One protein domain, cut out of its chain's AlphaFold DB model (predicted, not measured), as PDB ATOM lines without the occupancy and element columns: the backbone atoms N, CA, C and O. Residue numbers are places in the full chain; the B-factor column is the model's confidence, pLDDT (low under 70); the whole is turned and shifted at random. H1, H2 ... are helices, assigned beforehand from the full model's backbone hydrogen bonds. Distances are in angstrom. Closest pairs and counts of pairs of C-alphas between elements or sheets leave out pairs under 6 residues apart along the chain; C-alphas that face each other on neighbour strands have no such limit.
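AT A GLANCE: This is residues 2 to 62 of the 100 residues of an uncharacterized protein of Lysobacter maris (UniProt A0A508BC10). Two long helices, H2 and H1, lie side by side and run opposite ways as a helical hairpin, with a long loop, residues 25 to 35, joining them at one end of the rod. At the other end the last residues, 56 to 62, stick out, of which 56 to 60 belong to H2. The printed part has 61 residues with two named helices, H1 then H2 along the chain, and no named strand, and the class is all helix. The whole is loose, with a radius of gyration of the C-alphas of 13.7 A, and the C-alphas span 45 by 18 by 15 A.

IN THESE COORDINATES: H2, the longest helix, has 25 residues, Pro 36 to Asp 60, and measures 36.3 A from first to last C-alpha. It begins with C-alpha 36 at (32.727, -19.934, -21.390) and ends with C-alpha 60 at (62.588, -37.260, -32.465). H1 has 23 residues, Leu 2 to Phe 24, and measures 32.1 A from first to last C-alpha. Its C-alpha 2 is at (59.508, -22.499, -30.426).

HOW THE PARTS SIT: H2 and H1 touch, with 34 pairs of C-alphas within 8 A. Their closest C-alphas, those of Ala 40 and Ala 15, are 4.5 A apart, and their centres are 10.8 A apart. Their lines stand at a shallow tilt of 19 degrees, and they run opposite ways. In H1 every O i to N i+4 pair is within hydrogen-bond range; in H2 20 of 21 are.

THE WHOLE: The outline is a rod, and the two C-alphas farthest apart, those of Gly 25 and Ala 62, are 45.2 A from each other. The printed part has no cut. The link from H1 to H2, 11 residues, is long. The mean pLDDT of the printed part is 81.0; residue 2 and residues 57 to 62 are under 70.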
ATOM      1  N   LEU A   2      59.863 -23.783 -31.069       60.12
ATOM      2  CA  LEU A   2      59.508 -22.499 -30.426       60.12
ATOM      3  C   LEU A   2      58.093 -21.991 -30.781       60.12
ATOM      4  O   LEU A   2      57.359 -21.541 -29.916       60.12
ATOM      5  N   SER A   3      57.679 -22.127 -32.045       72.06
ATOM      6  CA  SER A   3      56.318 -21.767 -32.477       72.06
ATOM      7  C   SER A   3      55.221 -22.612 -31.801       72.06
ATOM      8  O   SER A   3      54.203 -22.069 -31.391       72.06
ATOM      9  N   LEU A   4      55.437 -23.918 -31.597       77.62
ATOM     10  CA  LEU A   4      54.471 -24.792 -30.917       77.62
ATOM     11  C   LEU A   4      54.433 -24.540 -29.405       77.62
ATOM     12  O   LEU A   4      53.353 -24.596 -28.830       77.62
ATOM     13  N   ASP A   5      55.568 -24.202 -28.783       77.94
ATOM     14  CA  ASP A   5      55.614 -23.785 -27.373       77.94
ATOM     15  C   ASP A   5      54.872 -22.458 -27.144       77.94
ATOM     16  O   ASP A   5      54.145 -22.293 -26.170       77.94
ATOM     17  N   VAL A   6      54.993 -21.500 -28.068       83.69
ATOM     18  CA  VAL A   6      54.219 -20.249 -28.000       83.69
ATOM     19  C   VAL A   6      52.721 -20.526 -28.161       83.69
ATOM     20  O   VAL A   6      51.905 -19.928 -27.461       83.69
ATOM     21  N   VAL A   7      52.349 -21.463 -29.038       85.75
ATOM     22  CA  VAL A   7      50.950 -21.870 -29.239       85.75
ATOM     23  C   VAL A   7      50.381 -22.573 -28.003       85.75
ATOM     24  O   VAL A   7      49.252 -22.271 -27.621       85.75
ATOM     25  N   THR A   8      51.129 -23.455 -27.330       85.38
ATOM     26  CA  THR A   8      50.660 -24.088 -26.082       85.38
ATOM     27  C   THR A   8      50.477 -23.067 -24.965       85.38
ATOM     28  O   THR A   8      49.449 -23.091 -24.292       85.38
ATOM     29  N   ILE A   9      51.413 -22.126 -24.808       87.12
ATOM     30  CA  ILE A   9      51.291 -21.034 -23.832       87.12
ATOM     31  C   ILE A   9      50.055 -20.182 -24.135       87.12
ATOM     32  O   ILE A   9      49.281 -19.874 -23.230       87.12
ATOM     33  N   PHE A  10      49.825 -19.837 -25.404       88.50
ATOM     34  CA  PHE A  10      48.649 -19.070 -25.805       88.50
ATOM     35  C   PHE A  10      47.343 -19.813 -25.493       88.50
ATOM     36  O   PHE A  10      46.435 -19.224 -24.909       88.50
ATOM     37  N   LEU A  11      47.249 -21.107 -25.817       89.25
ATOM     38  CA  LEU A  11      46.061 -21.910 -25.510       89.25
ATOM     39  C   LEU A  11      45.817 -22.041 -24.002       89.25
ATOM     40  O   LEU A  11      44.667 -21.976 -23.571       89.25
ATOM     41  N   ALA A  12      46.876 -22.182 -23.204       88.38
ATOM     42  CA  ALA A  12      46.763 -22.205 -21.750       88.38
ATOM     43  C   ALA A  12      46.207 -20.874 -21.216       88.38
ATOM     44  O   ALA A  12      45.261 -20.868 -20.431       88.38
ATOM     45  N   MET A  13      46.729 -19.740 -21.694       89.56
ATOM     46  CA  MET A  13      46.225 -18.408 -21.329       89.56
ATOM     47  C   MET A  13      44.768 -18.207 -21.761       89.56
ATOM     48  O   MET A  13      43.981 -17.604 -21.034       89.56
ATOM     49  N   LEU A  14      44.387 -18.755 -22.914       87.94
ATOM     50  CA  LEU A  14      43.020 -18.714 -23.422       87.94
ATOM     51  C   LEU A  14      42.065 -19.521 -22.525       87.94
ATOM     52  O   LEU A  14      40.977 -19.042 -22.219       87.94
ATOM     53  N   ALA A  15      42.486 -20.687 -22.027       88.06
ATOM     54  CA  ALA A  15      41.719 -21.458 -21.047       88.06
ATOM     55  C   ALA A  15      41.497 -20.668 -19.746       88.06
ATOM     56  O   ALA A  15      40.367 -20.575 -19.265       88.06
ATOM     57  N   PHE A  16      42.548 -20.025 -19.221       87.56
ATOM     58  CA  PHE A  16      42.432 -19.150 -18.050       87.56
ATOM     59  C   PHE A  16      41.509 -17.957 -18.293       87.56
ATOM     60  O   PHE A  16      40.759 -17.580 -17.394       87.56
ATOM     61  N   HIS A  17      41.520 -17.385 -19.498       87.75
ATOM     62  CA  HIS A  17      40.611 -16.300 -19.851       87.75
ATOM     63  C   HIS A  17      39.144 -16.733 -19.758       87.75
ATOM     64  O   HIS A  17      38.350 -16.040 -19.125       87.75
ATOM     65  N   TRP A  18      38.787 -17.891 -20.321       87.56
ATOM     66  CA  TRP A  18      37.412 -18.397 -20.266       87.56
ATOM     67  C   TRP A  18      36.954 -18.708 -18.838       87.56
ATOM     68  O   TRP A  18      35.826 -18.380 -18.475       87.56
ATOM     69  N   VAL A  19      37.833 -19.273 -18.004       85.12
ATOM     70  CA  VAL A  19      37.549 -19.493 -16.574       85.12
ATOM     71  C   VAL A  19      37.377 -18.161 -15.840       85.12
ATOM     72  O   VAL A  19      36.439 -17.993 -15.065       85.12
ATOM     73  N   GLY A  20      38.236 -17.179 -16.121       83.94
ATOM     74  CA  GLY A  20      38.132 -15.837 -15.552       83.94
ATOM     75  C   GLY A  20      36.857 -15.101 -15.975       83.94
ATOM     76  O   GLY A  20      36.264 -14.388 -15.166       83.94
ATOM     77  N   GLN A  21      36.393 -15.306 -17.211       85.44
ATOM     78  CA  GLN A  21      35.116 -14.779 -17.683       85.44
ATOM     79  C   GLN A  21      33.936 -15.410 -16.927       85.44
ATOM     80  O   GLN A  21      33.008 -14.690 -16.572       85.44
ATOM     81  N   ASP A  22      33.973 -16.720 -16.668       83.69
ATOM     82  CA  ASP A  22      32.913 -17.432 -15.940       83.69
ATOM     83  C   ASP A  22      32.834 -17.006 -14.465       83.69
ATOM     84  O   ASP A  22      31.752 -16.767 -13.939       83.69
ATOM     85  N   TRP A  23      33.983 -16.854 -13.800       83.00
ATOM     86  CA  TRP A  23      34.037 -16.555 -12.364       83.00
ATOM     87  C   TRP A  23      33.913 -15.068 -12.030       83.00
ATOM     88  O   TRP A  23      33.279 -14.710 -11.040       83.00
ATOM     89  N   PHE A  24      34.531 -14.195 -12.831       83.62
ATOM     90  CA  PHE A  24      34.643 -12.760 -12.531       83.62
ATOM     91  C   PHE A  24      33.905 -11.869 -13.535       83.62
ATOM     92  O   PHE A  24      33.897 -10.649 -13.377       83.62
ATOM     93  N   GLY A  25      33.318 -12.435 -14.596       77.94
ATOM     94  CA  GLY A  25      32.668 -11.659 -15.657       77.94
ATOM     95  C   GLY A  25      33.640 -10.839 -16.518       77.94
ATOM     96  O   GLY A  25      33.206 -10.003 -17.314       77.94
ATOM     97  N   LEU A  26      34.954 -11.060 -16.379       74.75
ATOM     98  CA  LEU A  26      36.004 -10.338 -17.099       74.75
ATOM     99  C   LEU A  26      36.105 -10.841 -18.546       74.75
ATOM    100  O   LEU A  26      36.917 -11.703 -18.871       74.75
ATOM    101  N   ALA A  27      35.262 -10.300 -19.423       76.06
ATOM    102  CA  ALA A  27      35.301 -10.582 -20.856       76.06
ATOM    103  C   ALA A  27      36.179  -9.563 -21.595       76.06
ATOM    104  O   ALA A  27      35.955  -8.353 -21.494       76.06
ATOM    105  N   LEU A  28      37.127 -10.046 -22.402       76.88
ATOM    106  CA  LEU A  28      37.854  -9.192 -23.336       76.88
ATOM    107  C   LEU A  28      36.896  -8.735 -24.456       76.88
ATOM    108  O   LEU A  28      36.042  -9.514 -24.899       76.88
ATOM    109  N   PRO A  29      37.001  -7.481 -24.933       75.44
ATOM    110  CA  PRO A  29      36.172  -6.998 -26.032       75.44
ATOM    111  C   PRO A  29      36.405  -7.855 -27.286       75.44
ATOM    112  O   PRO A  29      37.535  -8.032 -27.727       75.44
ATOM    113  N   GLY A  30      35.326  -8.417 -27.841       75.25
ATOM    114  CA  GLY A  30      35.371  -9.318 -29.001       75.25
ATOM    115  C   GLY A  30      35.502 -10.812 -28.673       75.25
ATOM    116  O   GLY A  30      35.270 -11.635 -29.551       75.25
ATOM    117  N   MET A  31      35.786 -11.188 -27.421       75.81
ATOM    118  CA  MET A  31      35.907 -12.588 -26.985       75.81
ATOM    119  C   MET A  31      34.803 -12.947 -25.988       75.81
ATOM    120  O   MET A  31      35.056 -13.296 -24.842       75.81
ATOM    121  N   ARG A  32      33.543 -12.827 -26.421       76.06
ATOM    122  CA  ARG A  32      32.382 -13.260 -25.632       76.06
ATOM    123  C   ARG A  32      31.819 -14.543 -26.217       76.06
ATOM    124  O   ARG A  32      31.241 -14.527 -27.298       76.06
ATOM    125  N   ALA A  33      31.967 -15.638 -25.482       75.44
ATOM    126  CA  ALA A  33      31.294 -16.892 -25.788       75.44
ATOM    127  C   ALA A  33      30.028 -17.050 -24.924       75.44
ATOM    128  O   ALA A  33      30.057 -16.674 -23.751       75.44
ATOM    129  N   PRO A  34      28.940 -17.629 -25.467       76.81
ATOM    130  CA  PRO A  34      27.718 -17.908 -24.706       76.81
ATOM    131  C   PRO A  34      27.924 -18.975 -23.618       76.81
ATOM    132  O   PRO A  34      27.221 -18.967 -22.614       76.81
ATOM    133  N   HIS A  35      28.909 -19.865 -23.788       84.00
ATOM    134  CA  HIS A  35      29.264 -20.906 -22.818       84.00
ATOM    135  C   HIS A  35      30.782 -20.916 -22.559       84.00
ATOM    136  O   HIS A  35      31.503 -21.708 -23.177       84.00
ATOM    137  N   PRO A  36      31.292 -20.045 -21.665       82.62
ATOM    138  CA  PRO A  36      32.727 -19.934 -21.390       82.62
ATOM    139  C   PRO A  36      33.320 -21.234 -20.827       82.62
ATOM    140  O   PRO A  36      34.427 -21.612 -21.196       82.62
ATOM    141  N   GLN A  37      32.561 -21.996 -20.036       84.56
ATOM    142  CA  GLN A  37      32.998 -23.289 -19.488       84.56
ATOM    143  C   GLN A  37      33.345 -24.314 -20.580       84.56
ATOM    144  O   GLN A  37      34.365 -24.998 -20.501       84.56
ATOM    145  N   ILE A  38      32.542 -24.384 -21.646       87.25
ATOM    146  CA  ILE A  38      32.798 -25.284 -22.780       87.25
ATOM    147  C   ILE A  38      34.064 -24.840 -23.522       87.25
ATOM    148  O   ILE A  38      34.888 -25.672 -23.899       87.25
ATOM    149  N   MET A  39      34.264 -23.529 -23.682       86.81
ATOM    150  CA  MET A  39      35.464 -22.982 -24.321       86.81
ATOM    151  C   MET A  39      36.727 -23.213 -23.489       86.81
ATOM    152  O   MET A  39      37.780 -23.506 -24.059       86.81
ATOM    153  N   ALA A  40      36.631 -23.164 -22.157       87.12
ATOM    154  CA  ALA A  40      37.719 -23.533 -21.253       87.12
ATOM    155  C   ALA A  40      38.119 -25.009 -21.426       87.12
ATOM    156  O   ALA A  40      39.304 -25.322 -21.549       87.12
ATOM    157  N   ILE A  41      37.141 -25.917 -21.516       89.19
ATOM    158  CA  ILE A  41      37.398 -27.350 -21.735       89.19
ATOM    159  C   ILE A  41      38.046 -27.579 -23.105       89.19
ATOM    160  O   ILE A  41      39.090 -28.225 -23.191       89.19
ATOM    161  N   LEU A  42      37.478 -27.009 -24.171       91.31
ATOM    162  CA  LEU A  42      37.994 -27.166 -25.534       91.31
ATOM    163  C   LEU A  42      39.426 -26.641 -25.677       91.31
ATOM    164  O   LEU A  42      40.277 -27.315 -26.257       91.31
ATOM    165  N   SER A  43      39.709 -25.462 -25.121       89.62
ATOM    166  CA  SER A  43      41.051 -24.867 -25.149       89.62
ATOM    167  C   SER A  43      42.059 -25.667 -24.324       89.62
ATOM    168  O   SER A  43      43.190 -25.861 -24.773       89.62
ATOM    169  N   THR A  44      41.643 -26.227 -23.187       89.50
ATOM    170  CA  THR A  44      42.478 -27.127 -22.377       89.50
ATOM    171  C   THR A  44      42.788 -28.430 -23.119       89.50
ATOM    172  O   THR A  44      43.950 -28.833 -23.196       89.50
ATOM    173  N   CYS A  45      41.785 -29.070 -23.733       90.38
ATOM    174  CA  CYS A  45      41.988 -30.268 -24.550       90.38
ATOM    175  C   CYS A  45      42.926 -29.992 -25.731       90.38
ATOM    176  O   CYS A  45      43.859 -30.756 -25.976       90.38
ATOM    177  N   ALA A  46      42.725 -28.876 -26.434       90.44
ATOM    178  CA  ALA A  46      43.597 -28.474 -27.527       90.44
ATOM    179  C   ALA A  46      45.033 -28.192 -27.038       90.44
ATOM    180  O   ALA A  46      45.988 -28.597 -27.700       90.44
ATOM    181  N   CYS A  47      45.207 -27.599 -25.852       91.00
ATOM    182  CA  CYS A  47      46.522 -27.392 -25.244       91.00
ATOM    183  C   CYS A  47      47.231 -28.727 -24.986       91.00
ATOM    184  O   CYS A  47      48.399 -28.880 -25.343       91.00
ATOM    185  N   MET A  48      46.529 -29.707 -24.408       88.50
ATOM    186  CA  MET A  48      47.082 -31.039 -24.148       88.50
ATOM    187  C   MET A  48      47.484 -31.756 -25.439       88.50
ATOM    188  O   MET A  48      48.566 -32.336 -25.496       88.50
ATOM    189  N   LEU A  49      46.664 -31.677 -26.490       88.62
ATOM    190  CA  LEU A  49      46.978 -32.279 -27.790       88.62
ATOM    191  C   LEU A  49      48.240 -31.671 -28.408       88.62
ATOM    192  O   LEU A  49      49.128 -32.399 -28.849       88.62
ATOM    193  N   VAL A  50      48.353 -30.340 -28.405       87.62
ATOM    194  CA  VAL A  50      49.543 -29.660 -28.938       87.62
ATOM    195  C   VAL A  50      50.772 -29.980 -28.087       87.62
ATOM    196  O   VAL A  50      51.834 -30.245 -28.644       87.62
ATOM    197  N   ALA A  51      50.639 -30.029 -26.759       84.19
ATOM    198  CA  ALA A  51      51.726 -30.416 -25.863       84.19
ATOM    199  C   ALA A  51      52.185 -31.862 -26.102       84.19
ATOM    200  O   ALA A  51      53.385 -32.117 -26.134       84.19
ATOM    201  N   MET A  52      51.255 -32.790 -26.339       83.56
ATOM    202  CA  MET A  52      51.566 -34.185 -26.651       83.56
ATOM    203  C   MET A  52      52.309 -34.314 -27.986       83.56
ATOM    204  O   MET A  52      53.332 -34.989 -28.051       83.56
ATOM    205  N   VAL A  53      51.852 -33.615 -29.032       83.50
ATOM    206  CA  VAL A  53      52.509 -33.600 -30.352       83.50
ATOM    207  C   VAL A  53      53.873 -32.905 -30.308       83.50
ATOM    208  O   VAL A  53      54.813 -33.318 -30.982       83.50
ATOM    209  N   ASN A  54      54.007 -31.830 -29.536       81.62
ATOM    210  CA  ASN A  54      55.277 -31.127 -29.391       81.62
ATOM    211  C   ASN A  54      56.270 -31.934 -28.536       81.62
ATOM    212  O   ASN A  54      57.452 -32.001 -28.861       81.62
ATOM    213  N   GLY A  55      55.780 -32.595 -27.484       70.50
ATOM    214  CA  GLY A  55      56.555 -33.483 -26.626       70.50
ATOM    215  C   GLY A  55      57.069 -34.711 -27.371       70.50
ATOM    216  O   GLY A  55      58.249 -35.021 -27.250       70.50
ATOM    217  N   SER A  56      56.241 -35.359 -28.197       71.81
ATOM    218  CA  SER A  56      56.687 -36.493 -29.019       71.81
ATOM    219  C   SER A  56      57.778 -36.078 -30.005       71.81
ATOM    220  O   SER A  56      58.830 -36.707 -30.061       71.81
ATOM    221  N   ARG A  57      57.599 -34.940 -30.685       69.62
ATOM    222  CA  ARG A  57      58.611 -34.400 -31.606       69.62
ATOM    223  C   ARG A  57      59.921 -34.037 -30.914       69.62
ATOM    224  O   ARG A  57      60.967 -34.084 -31.550       69.62
ATOM    225  N   ARG A  58      59.889 -33.687 -29.625       63.19
ATOM    226  CA  ARG A  58      61.094 -33.399 -28.832       63.19
ATOM    227  C   ARG A  58      61.973 -34.633 -28.617       63.19
ATOM    228  O   ARG A  58      63.173 -34.469 -28.426       63.19
ATOM    229  N   PHE A  59      61.402 -35.836 -28.666       60.50
ATOM    230  CA  PHE A  59      62.172 -37.082 -28.637       60.50
ATOM    231  C   PHE A  59      62.755 -37.443 -30.009       60.50
ATOM    232  O   PHE A  59      63.826 -38.043 -30.062       60.50
ATOM    233  N   ASP A  60      62.098 -37.034 -31.098       62.59
ATOM    234  CA  ASP A  60      62.588 -37.260 -32.465       62.59
ATOM    235  C   ASP A  60      63.729 -36.297 -32.844       62.59
ATOM    236  O   ASP A  60      64.694 -36.691 -33.501       62.59
ATOM    237  N   ASP A  61      63.683 -35.043 -32.376       58.94
ATOM    238  CA  ASP A  61      64.776 -34.070 -32.529       58.94
ATOM    239  C   ASP A  61      65.888 -34.315 -31.484       58.94
ATOM    240  O   ASP A  61      66.188 -33.476 -30.630       58.94
ATOM    241  N   ALA A  62      66.576 -35.457 -31.590       53.16
ATOM    242  CA  ALA A  62      67.719 -35.846 -30.747       53.16
ATOM    243  C   ALA A  62      68.897 -34.840 -30.748       53.16
ATOM    244  O   ALA A  62      69.854 -34.982 -29.987       53.16
TER     245      ALA A  62